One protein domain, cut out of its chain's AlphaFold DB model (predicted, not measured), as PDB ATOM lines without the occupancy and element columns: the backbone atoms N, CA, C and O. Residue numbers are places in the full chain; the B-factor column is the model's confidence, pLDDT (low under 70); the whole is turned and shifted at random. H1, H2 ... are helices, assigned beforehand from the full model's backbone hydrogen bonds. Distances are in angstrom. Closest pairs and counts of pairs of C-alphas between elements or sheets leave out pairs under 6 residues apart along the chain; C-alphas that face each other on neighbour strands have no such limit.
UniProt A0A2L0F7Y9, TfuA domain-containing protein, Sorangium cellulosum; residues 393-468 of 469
ATOM      1  N   GLY A 393     -87.118 192.053 -28.771       88.31
ATOM      2  CA  GLY A 393     -85.656 192.085 -28.643       88.31
ATOM      3  C   GLY A 393     -84.902 191.740 -29.936       88.31
ATOM      4  O   GLY A 393     -83.694 191.531 -29.904       88.31
ATOM      5  N   ARG A 394     -85.596 191.692 -31.081       86.06
ATOM      6  CA  ARG A 394     -85.075 191.270 -32.391       86.06
ATOM      7  C   ARG A 394     -84.907 192.452 -33.338       86.06
ATOM      8  O   ARG A 394     -85.373 192.433 -34.472       86.06
ATOM      9  N   GLU A 395     -84.249 193.513 -32.882       86.38
ATOM     10  CA  GLU A 395     -83.982 194.676 -33.740       86.38
ATOM     11  C   GLU A 395     -83.009 194.330 -34.883       86.38
ATOM     12  O   GLU A 395     -83.164 194.835 -35.995       86.38
ATOM     13  N   ASN A 396     -82.071 193.408 -34.649       87.94
ATOM     14  CA  ASN A 396     -81.134 192.893 -35.651       87.94
ATOM     15  C   ASN A 396     -81.229 191.358 -35.726       87.94
ATOM     16  O   ASN A 396     -80.357 190.679 -35.189       87.94
ATOM     17  N   PRO A 397     -82.295 190.813 -36.341       89.12
ATOM     18  CA  PRO A 397     -82.502 189.372 -36.418       89.12
ATOM     19  C   PRO A 397     -81.409 188.692 -37.248       89.12
ATOM     20  O   PRO A 397     -81.035 189.184 -38.317       89.12
ATOM     21  N   ALA A 398     -80.940 187.540 -36.780       90.19
ATOM     22  CA  ALA A 398     -80.032 186.650 -37.489       90.19
ATOM     23  C   ALA A 398     -80.765 185.389 -37.975       90.19
ATOM     24  O   ALA A 398     -81.781 184.984 -37.416       90.19
ATOM     25  N   LEU A 399     -80.214 184.722 -38.992       89.62
ATOM     26  CA  LEU A 399     -80.744 183.453 -39.519       89.62
ATOM     27  C   LEU A 399     -80.931 182.391 -38.415       89.62
ATOM     28  O   LEU A 399     -81.947 181.698 -38.370       89.62
ATOM     29  N   GLY A 400     -79.978 182.326 -37.477       86.75
ATOM     30  CA  GLY A 400     -80.006 181.399 -36.345       86.75
ATOM     31  C   GLY A 400     -81.170 181.616 -35.374       86.75
ATOM     32  O   GLY A 400     -81.610 180.648 -34.761       86.75
ATOM     33  N   ASP A 401     -81.727 182.831 -35.285       85.56
ATOM     34  CA  ASP A 401     -82.859 183.136 -34.392       85.56
ATOM     35  C   ASP A 401     -84.153 182.421 -34.814       85.56
ATOM     36  O   ASP A 401     -85.078 182.279 -34.012       85.56
ATOM     37  N   PHE A 402     -84.214 181.981 -36.075       87.69
ATOM     38  CA  PHE A 402     -85.365 181.310 -36.681       87.69
ATOM     39  C   PHE A 402     -85.039 179.894 -37.167       87.69
ATOM     40  O   PHE A 402     -85.921 179.213 -37.677       87.69
ATOM     41  N   GLY A 403     -83.787 179.444 -37.027       89.44
ATOM     42  CA  GLY A 403     -83.349 178.136 -37.520       89.44
ATOM     43  C   GLY A 403     -83.459 177.973 -39.042       89.44
ATOM     44  O   GLY A 403     -83.572 176.846 -39.514       89.44
ATOM     45  N   ILE A 404     -83.443 179.076 -39.797       91.75
ATOM     46  CA  ILE A 404     -83.562 179.078 -41.262       91.75
ATOM     47  C   ILE A 404     -82.201 179.308 -41.920       91.75
ATOM     48  O   ILE A 404     -81.320 179.953 -41.350       91.75
ATOM     49  N   THR A 405     -82.031 178.819 -43.144       93.19
ATOM     50  CA  THR A 405     -80.869 179.140 -43.980       93.19
ATOM     51  C   THR A 405     -81.132 180.367 -44.859       93.19
ATOM     52  O   THR A 405     -82.264 180.829 -45.003       93.19
ATOM     53  N   GLU A 406     -80.081 180.915 -45.476       89.50
ATOM     54  CA  GLU A 406     -80.230 182.001 -46.459       89.50
ATOM     55  C   GLU A 406     -81.081 181.566 -47.663       89.50
ATOM     56  O   GLU A 406     -81.903 182.339 -48.156       89.50
ATOM     57  N   HIS A 407     -80.947 180.305 -48.079       88.69
ATOM     58  CA  HIS A 407     -81.777 179.719 -49.124       88.69
ATOM     59  C   HIS A 407     -83.264 179.736 -48.739       88.69
ATOM     60  O   HIS A 407     -84.097 180.116 -49.558       88.69
ATOM     61  N   ASP A 408     -83.598 179.391 -47.493       89.75
ATOM     62  CA  ASP A 408     -84.985 179.383 -47.014       89.75
ATOM     63  C   ASP A 408     -85.572 180.800 -46.957       89.75
ATOM     64  O   ASP A 408     -86.716 181.021 -47.352       89.75
ATOM     65  N   LEU A 409     -84.766 181.786 -46.545       90.44
ATOM     66  CA  LEU A 409     -85.163 183.194 -46.532       90.44
ATOM     67  C   LEU A 409     -85.459 183.720 -47.945       90.44
ATOM     68  O   LEU A 409     -86.465 184.398 -48.160       90.44
ATOM     69  N   PHE A 410     -84.595 183.424 -48.918       89.75
ATOM     70  CA  PHE A 410     -84.832 183.818 -50.308       89.75
ATOM     71  C   PHE A 410     -86.002 183.057 -50.922       89.75
ATOM     72  O   PHE A 410     -86.784 183.660 -51.658       89.75
ATOM     73  N   ALA A 411     -86.172 181.775 -50.596       87.31
ATOM     74  CA  ALA A 411     -87.315 181.005 -51.053       87.31
ATOM     75  C   ALA A 411     -88.633 181.630 -50.561       87.31
ATOM     76  O   ALA A 411     -89.514 181.914 -51.371       87.31
ATOM     77  N   TRP A 412     -88.733 181.956 -49.271       90.25
ATOM     78  CA  TRP A 412     -89.891 182.668 -48.727       90.25
ATOM     79  C   TRP A 412     -90.129 184.008 -49.444       90.25
ATOM     80  O   TRP A 412     -91.229 184.278 -49.932       90.25
ATOM     81  N   TYR A 413     -89.098 184.845 -49.592       89.12
ATOM     82  CA  TYR A 413     -89.275 186.164 -50.202       89.12
ATOM     83  C   TYR A 413     -89.709 186.078 -51.675       89.12
ATOM     84  O   TYR A 413     -90.650 186.758 -52.092       89.12
ATOM     85  N   PHE A 414     -89.052 185.245 -52.483       87.38
ATOM     86  CA  PHE A 414     -89.342 185.187 -53.914       87.38
ATOM     87  C   PHE A 414     -90.611 184.396 -54.226       87.38
ATOM     88  O   PHE A 414     -91.442 184.892 -54.989       87.38
ATOM     89  N   TYR A 415     -90.801 183.218 -53.629       82.94
ATOM     90  CA  TYR A 415     -91.943 182.364 -53.953       82.94
ATOM     91  C   TYR A 415     -93.213 182.781 -53.213       82.94
ATOM     92  O   TYR A 415     -94.253 182.918 -53.853       82.94
ATOM     93  N   GLU A 416     -93.146 183.000 -51.899       80.94
ATOM     94  CA  GLU A 416     -94.348 183.247 -51.090       80.94
ATOM     95  C   GLU A 416     -94.777 184.711 -51.148       80.94
ATOM     96  O   GLU A 416     -95.964 185.003 -51.286       80.94
ATOM     97  N   ARG A 417     -93.818 185.644 -51.108       81.50
ATOM     98  CA  ARG A 417     -94.134 187.078 -51.093       81.50
ATOM     99  C   ARG A 417     -94.230 187.702 -52.483       81.50
ATOM    100  O   ARG A 417     -95.143 188.481 -52.739       81.50
ATOM    101  N   CYS A 418     -93.280 187.407 -53.371       79.69
ATOM    102  CA  CYS A 418     -93.242 188.018 -54.707       79.69
ATOM    103  C   CYS A 418     -93.980 187.194 -55.774       79.69
ATOM    104  O   CYS A 418     -94.182 187.692 -56.882       79.69
ATOM    105  N   GLY A 419     -94.352 185.943 -55.480       76.50
ATOM    106  CA  GLY A 419     -94.970 185.029 -56.447       76.50
ATOM    107  C   GLY A 419     -94.053 184.650 -57.621       76.50
ATOM    108  O   GLY A 419     -94.526 184.183 -58.660       76.50
ATOM    109  N   ALA A 420     -92.745 184.872 -57.492       73.62
ATOM    110  CA  ALA A 420     -91.765 184.702 -58.553       73.62
ATOM    111  C   ALA A 420     -91.091 183.325 -58.464       73.62
ATOM    112  O   ALA A 420     -90.533 182.951 -57.437       73.62
ATOM    113  N   LYS A 421     -91.123 182.561 -59.566       60.88
ATOM    114  CA  LYS A 421     -90.647 181.163 -59.588       60.88
ATOM    115  C   LYS A 421     -89.151 180.990 -59.861       60.88
ATOM    116  O   LYS A 421     -88.609 179.926 -59.594       60.88
ATOM    117  N   ARG A 422     -88.496 181.988 -60.458       62.28
ATOM    118  CA  ARG A 422     -87.047 182.025 -60.710       62.28
ATOM    119  C   ARG A 422     -86.611 183.477 -60.748       62.28
ATOM    120  O   ARG A 422     -87.096 184.223 -61.594       62.28
ATOM    121  N   VAL A 423     -85.716 183.851 -59.846       68.75
ATOM    122  CA  VAL A 423     -85.168 185.202 -59.771       68.75
ATOM    123  C   VAL A 423     -83.673 185.091 -59.534       68.75
ATOM    124  O   VAL A 423     -83.241 184.360 -58.645       68.75
ATOM    125  N   ASP A 424     -82.896 185.783 -60.360       79.88
ATOM    126  CA  ASP A 424     -81.495 186.052 -60.065       79.88
ATOM    127  C   ASP A 424     -81.453 187.080 -58.925       79.88
ATOM    128  O   ASP A 424     -82.008 188.179 -59.041       79.88
ATOM    129  N   VAL A 425     -80.874 186.680 -57.791       82.06
ATOM    130  CA  VAL A 425     -80.883 187.477 -56.558       82.06
ATOM    131  C   VAL A 425     -80.136 188.794 -56.759       82.06
ATOM    132  O   VAL A 425     -80.625 189.832 -56.310       82.06
ATOM    133  N   ASP A 426     -79.014 188.769 -57.477       76.75
ATOM    134  CA  ASP A 426     -78.186 189.948 -57.721       76.75
ATOM    135  C   ASP A 426     -78.882 190.912 -58.689       76.75
ATOM    136  O   ASP A 426     -78.921 192.121 -58.443       76.75
ATOM    137  N   GLU A 427     -79.505 190.387 -59.752       75.31
ATOM    138  CA  GLU A 427     -80.289 191.192 -60.699       75.31
ATOM    139  C   GLU A 427     -81.477 191.875 -60.000       75.31
ATOM    140  O   GLU A 427     -81.728 193.070 -60.189       75.31
ATOM    141  N   HIS A 428     -82.200 191.145 -59.143       82.12
ATOM    142  CA  HIS A 428     -83.327 191.709 -58.398       82.12
ATOM    143  C   HIS A 428     -82.884 192.748 -57.376       82.12
ATOM    144  O   HIS A 428     -83.498 193.812 -57.301       82.12
ATOM    145  N   MET A 429     -81.823 192.466 -56.620       84.88
ATOM    146  CA  MET A 429     -81.265 193.377 -55.623       84.88
ATOM    147  C   MET A 429     -80.909 194.732 -56.246       84.88
ATOM    148  O   MET A 429     -81.325 195.772 -55.731       84.88
ATOM    149  N   GLN A 430     -80.219 194.714 -57.393       74.38
ATOM    150  CA  GLN A 430     -79.889 195.926 -58.145       74.38
ATOM    151  C   GLN A 430     -81.148 196.658 -58.622       74.38
ATOM    152  O   GLN A 430     -81.233 197.880 -58.514       74.38
ATOM    153  N   ARG A 431     -82.149 195.920 -59.115       75.62
ATOM    154  CA  ARG A 431     -83.401 196.491 -59.631       75.62
ATOM    155  C   ARG A 431     -84.229 197.206 -58.562       75.62
ATOM    156  O   ARG A 431     -84.875 198.202 -58.872       75.62
ATOM    157  N   VAL A 432     -84.238 196.701 -57.328       80.81
ATOM    158  CA  VAL A 432     -84.994 197.297 -56.211       80.81
ATOM    159  C   VAL A 432     -84.166 198.263 -55.350       80.81
ATOM    160  O   VAL A 432     -84.665 198.739 -54.334       80.81
ATOM    161  N   GLY A 433     -82.931 198.583 -55.761       76.38
ATOM    162  CA  GLY A 433     -82.122 199.658 -55.170       76.38
ATOM    163  C   GLY A 433     -81.265 199.268 -53.962       76.38
ATOM    164  O   GLY A 433     -80.732 200.140 -53.282       76.38
ATOM    165  N   PHE A 434     -81.085 197.976 -53.672       83.75
ATOM    166  CA  PHE A 434     -80.181 197.557 -52.596       83.75
ATOM    167  C   PHE A 434     -78.720 197.588 -53.063       83.75
ATOM    168  O   PHE A 434     -78.382 197.098 -54.139       83.75
ATOM    169  N   ARG A 435     -77.846 198.166 -52.230       71.69
ATOM    170  CA  ARG A 435     -76.429 198.421 -52.556       71.69
ATOM    171  C   ARG A 435     -75.541 197.190 -52.409       71.69
ATOM    172  O   ARG A 435     -74.522 197.083 -53.085       71.69
ATOM    173  N   ASP A 436     -75.917 196.288 -51.509       82.88
ATOM    174  CA  ASP A 436     -75.150 195.097 -51.166       82.88
ATOM    175  C   ASP A 436     -76.052 193.990 -50.600       82.88
ATOM    176  O   ASP A 436     -77.120 194.258 -50.033       82.88
ATOM    177  N   GLY A 437     -75.594 192.742 -50.733       83.94
ATOM    178  CA  GLY A 437     -76.339 191.557 -50.301       83.94
ATOM    179  C   GLY A 437     -76.626 191.529 -48.800       83.94
ATOM    180  O   GLY A 437     -77.663 191.015 -48.383       83.94
ATOM    181  N   ASP A 438     -75.775 192.143 -47.977       85.38
ATOM    182  CA  ASP A 438     -75.967 192.185 -46.527       85.38
ATOM    183  C   ASP A 438     -77.138 193.099 -46.152       85.38
ATOM    184  O   ASP A 438     -77.952 192.752 -45.295       85.38
ATOM    185  N   SER A 439     -77.250 194.263 -46.795       86.19
ATOM    186  CA  SER A 439     -78.354 195.205 -46.623       86.19
ATOM    187  C   SER A 439     -79.682 194.589 -47.057       86.19
ATOM    188  O   SER A 439     -80.669 194.689 -46.320       86.19
ATOM    189  N   PHE A 440     -79.677 193.873 -48.185       90.00
ATOM    190  CA  PHE A 440     -80.833 193.151 -48.693       90.00
ATOM    191  C   PHE A 440     -81.251 192.039 -47.727       90.00
ATOM    192  O   PHE A 440     -82.386 192.029 -47.250       90.00
ATOM    193  N   ARG A 441     -80.315 191.171 -47.325       90.00
ATOM    194  CA  ARG A 441     -80.570 190.093 -46.362       90.00
ATOM    195  C   ARG A 441     -81.078 190.620 -45.022       90.00
ATOM    196  O   ARG A 441     -82.041 190.080 -44.487       90.00
ATOM    197  N   ARG A 442     -80.490 191.697 -44.486       89.56
ATOM    198  CA  ARG A 442     -80.974 192.338 -43.247       89.56
ATOM    199  C   ARG A 442     -82.405 192.851 -43.396       89.56
ATOM    200  O   ARG A 442     -83.208 192.674 -42.482       89.56
ATOM    201  N   ALA A 443     -82.735 193.481 -44.523       91.69
ATOM    202  CA  ALA A 443     -84.087 193.963 -44.783       91.69
ATOM    203  C   ALA A 443     -85.096 192.807 -44.859       91.69
ATOM    204  O   ALA A 443     -86.157 192.894 -44.237       91.69
ATOM    205  N   LEU A 444     -84.737 191.714 -45.542       93.00
ATOM    206  CA  LEU A 444     -85.559 190.507 -45.628       93.00
ATOM    207  C   LEU A 444     -85.736 189.821 -44.273       93.00
ATOM    208  O   LEU A 444     -86.857 189.476 -43.926       93.00
ATOM    209  N   LEU A 445     -84.679 189.682 -43.466       92.75
ATOM    210  CA  LEU A 445     -84.773 189.078 -42.131       92.75
ATOM    211  C   LEU A 445     -85.659 189.888 -41.189       92.75
ATOM    212  O   LEU A 445     -86.459 189.321 -40.450       92.75
ATOM    213  N   ARG A 446     -85.556 191.220 -41.228       93.69
ATOM    214  CA  ARG A 446     -86.445 192.104 -40.460       93.69
ATOM    215  C   ARG A 446     -87.896 191.994 -40.911       93.69
ATOM    216  O   ARG A 446     -88.797 192.158 -40.095       93.69
ATOM    217  N   GLU A 447     -88.125 191.764 -42.197       93.56
ATOM    218  CA  GLU A 447     -89.460 191.533 -42.738       93.56
ATOM    219  C   GLU A 447     -90.001 190.151 -42.336       93.56
ATOM    220  O   GLU A 447     -91.109 190.081 -41.816       93.56
ATOM    221  N   TYR A 448     -89.204 189.088 -42.466       91.94
ATOM    222  CA  TYR A 448     -89.559 187.730 -42.048       91.94
ATOM    223  C   TYR A 448     -89.900 187.674 -40.555       91.94
ATOM    224  O   TYR A 448     -90.969 187.213 -40.164       91.94
ATOM    225  N   ALA A 449     -89.027 188.233 -39.711       91.75
ATOM    226  CA  ALA A 449     -89.240 188.323 -38.272       91.75
ATOM    227  C   ALA A 449     -90.541 189.058 -37.920       91.75
ATOM    228  O   ALA A 449     -91.241 188.665 -36.993       91.75
ATOM    229  N   PHE A 450     -90.868 190.123 -38.656       92.50
ATOM    230  CA  PHE A 450     -92.086 190.891 -38.432       92.50
ATOM    231  C   PHE A 450     -93.351 190.102 -38.768       92.50
ATOM    232  O   PHE A 450     -94.285 190.120 -37.972       92.50
ATOM    233  N   GLU A 451     -93.370 189.371 -39.882       90.19
ATOM    234  CA  GLU A 451     -94.523 188.536 -40.241       90.19
ATOM    235  C   GLU A 451     -94.725 187.366 -39.282       90.19
ATOM    236  O   GLU A 451     -95.859 187.068 -38.924       90.19
ATOM    237  N   GLN A 452     -93.644 186.756 -38.787       88.06
ATOM    238  CA  GLN A 452     -93.742 185.720 -37.754       88.06
ATOM    239  C   GLN A 452     -94.325 186.270 -36.441       88.06
ATOM    240  O   GLN A 452     -95.068 185.578 -35.748       88.06
ATOM    241  N   LEU A 453     -94.020 187.527 -36.096       84.62
ATOM    242  CA  LEU A 453     -94.567 188.186 -34.907       84.62
ATOM    243  C   LEU A 453     -96.037 188.594 -35.091       84.62
ATOM    244  O   LEU A 453     -96.831 188.349 -34.186       84.62
ATOM    245  N   GLU A 454     -96.425 189.162 -36.242       79.62
ATOM    246  CA  GLU A 454     -97.835 189.498 -36.520       79.62
ATOM    247  C   GLU A 454     -98.702 188.227 -36.684       79.62
ATOM    248  O   GLU A 454     -99.817 188.175 -36.166       79.62
ATOM    249  N   GLY A 455     -98.184 187.162 -37.311       66.38
ATOM    250  CA  GLY A 455     -98.871 185.866 -37.428       66.38
ATOM    251  C   GLY A 455     -99.009 185.113 -36.094       66.38
ATOM    252  O   GLY A 455    -100.005 184.426 -35.856       66.38
ATOM    253  N   GLY A 456     -98.045 185.281 -35.182       59.38
ATOM    254  CA  GLY A 456     -98.109 184.752 -33.817       59.38
ATOM    255  C   GLY A 456     -99.078 185.515 -32.902       59.38
ATOM    256  O   GLY A 456     -99.711 184.908 -32.044       59.38
ATOM    257  N   GLU A 457     -99.239 186.830 -33.088       54.50
ATOM    258  CA  GLU A 457    -100.235 187.635 -32.359       54.50
ATOM    259  C   GLU A 457    -101.675 187.311 -32.818       54.50
ATOM    260  O   GLU A 457    -102.575 187.255 -31.979       54.50
ATOM    261  N   ALA A 458    -101.893 187.011 -34.106       49.84
ATOM    262  CA  ALA A 458    -103.197 186.591 -34.636       49.84
ATOM    263  C   ALA A 458    -103.645 185.210 -34.115       49.84
ATOM    264  O   ALA A 458    -104.788 185.058 -33.685       49.84
ATOM    265  N   SER A 459    -102.736 184.227 -34.058       42.88
ATOM    266  CA  SER A 459    -103.050 182.889 -33.526       42.88
ATOM    267  C   SER A 459    -103.255 182.870 -32.002       42.88
ATOM    268  O   SER A 459    -104.101 182.132 -31.499       42.88
ATOM    269  N   ASN A 460    -102.557 183.731 -31.248       45.62
ATOM    270  CA  ASN A 460    -102.788 183.898 -29.806       45.62
ATOM    271  C   ASN A 460    -104.114 184.613 -29.481       45.62
ATOM    272  O   ASN A 460    -104.704 184.345 -28.434       45.62
ATOM    273  N   ALA A 461    -104.587 185.516 -30.349       48.38
ATOM    274  CA  ALA A 461    -105.880 186.180 -30.183       48.38
ATOM    275  C   ALA A 461    -107.062 185.222 -30.431       48.38
ATOM    276  O   ALA A 461    -108.043 185.267 -29.688       48.38
ATOM    277  N   GLU A 462    -106.948 184.310 -31.403       45.44
ATOM    278  CA  GLU A 462    -107.936 183.243 -31.635       45.44
ATOM    279  C   GLU A 462    -107.945 182.209 -30.494       45.44
ATOM    280  O   GLU A 462    -109.011 181.866 -29.983       45.44
ATOM    281  N   ALA A 463    -106.774 181.800 -29.990       47.12
ATOM    282  CA  ALA A 463    -106.674 180.858 -28.870       47.12
ATOM    283  C   ALA A 463    -107.212 181.416 -27.530       47.12
ATOM    284  O   ALA A 463    -107.678 180.654 -26.681       47.12
ATOM    285  N   GLN A 464    -107.178 182.739 -27.318       46.62
ATOM    286  CA  GLN A 464    -107.767 183.384 -26.133       46.62
ATOM    287  C   GLN A 464    -109.277 183.654 -26.263       46.62
ATOM    288  O   GLN A 464    -109.944 183.827 -25.239       46.62
ATOM    289  N   GLY A 465    -109.821 183.669 -27.484       46.34
ATOM    290  CA  GLY A 465    -111.264 183.734 -27.741       46.34
ATOM    291  C   GLY A 465    -111.980 182.419 -27.420       46.34
ATOM    292  O   GLY A 465    -113.044 182.443 -26.808       46.34
ATOM    293  N   ASP A 466    -111.352 181.282 -27.733       47.50
ATOM    294  CA  ASP A 466    -111.920 179.940 -27.509       47.50
ATOM    295  C   ASP A 466    -111.859 179.477 -26.039       47.50
ATOM    296  O   ASP A 466    -112.630 178.627 -25.608       47.50
ATOM    297  N   ALA A 467    -110.991 180.075 -25.213       47.62
ATOM    298  CA  ALA A 467    -110.913 179.789 -23.774       47.62
ATOM    299  C   ALA A 467    -111.949 180.561 -22.922       47.62
ATOM    300  O   ALA A 467    -111.963 180.430 -21.695       47.62
ATOM    301  N   ARG A 468    -112.793 181.398 -23.546       47.72
ATOM    302  CA  ARG A 468    -113.897 182.136 -22.898       47.72
ATOM    303  C   ARG A 468    -115.283 181.801 -23.479       47.72
ATOM    304  O   ARG A 468    -116.227 182.538 -23.192       47.72
TER     305      ARG A 468
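This is residues 393 to 468 of the 469 residues of the protein "TfuA domain-containing protein" of Sorangium cellulosum (UniProt A0A2L0F7Y9). Look first for one long helix, H3: its first half is built into a small body, where H1 packs across it and H2 sits by its beginning, while residues 453 to 468 stick out as an arm that makes the length. Before H1, the unnamed stretch of residues 393 to 405 loops beside the first half of H3. The printed part has 76 residues with three named helices, in the order H1, H2, H3, and no named strand; the class is all helix. The whole is loose, with a radius of gyration of the C-alphas of 15.1 A, and elongated, spanning 51 by 28 by 21 A.

Find C-alpha 437 at (-76.339, 191.557, -50.301); from there H3, residues 437 to 466, runs 43.8 A to C-alpha 466 at (-111.920, 179.940, -27.509). Go back to C-alpha 406 at (-80.230, 182.001, -46.459), where H1, residues 406 to 417, begins its 15.5 A. H2 is residues 425 to 431.

Start on H3, where residues 444 to 448 alone touch H1, through its residues 409 to 413 alone; the closest C-alphas, of Tyr 413 and Leu 444, are 7.3 A apart. H1 and H3 run the same way at a steep tilt of 64 degrees. At residues 437 to 440 alone, H3 only just touches H2, with 3 pairs of C-alphas within 8 A, the closest being those of Phe 440 and Met 429 at 6.9 A. Their lines are about perpendicular, at 82 degrees. H1 and H2 are only just apart, their closest C-alphas at 8.2 A. In H1, H2 and H3 every O i to N i+4 pair is within hydrogen-bond range.

The C-alphas of Glu 427 and Arg 468 are the two farthest apart, at 51.4 A. Without residues 453 to 468, which stand free, the body spans 32 by 23 by 17 A. The printed part has no cut; the link from H2 to H3 is tight and that from H1 to H2 is short. In the B-factor column, find pLDDT under 70 at residues 421 to 423 and 455 to 468; the mean of the printed part is 78.3.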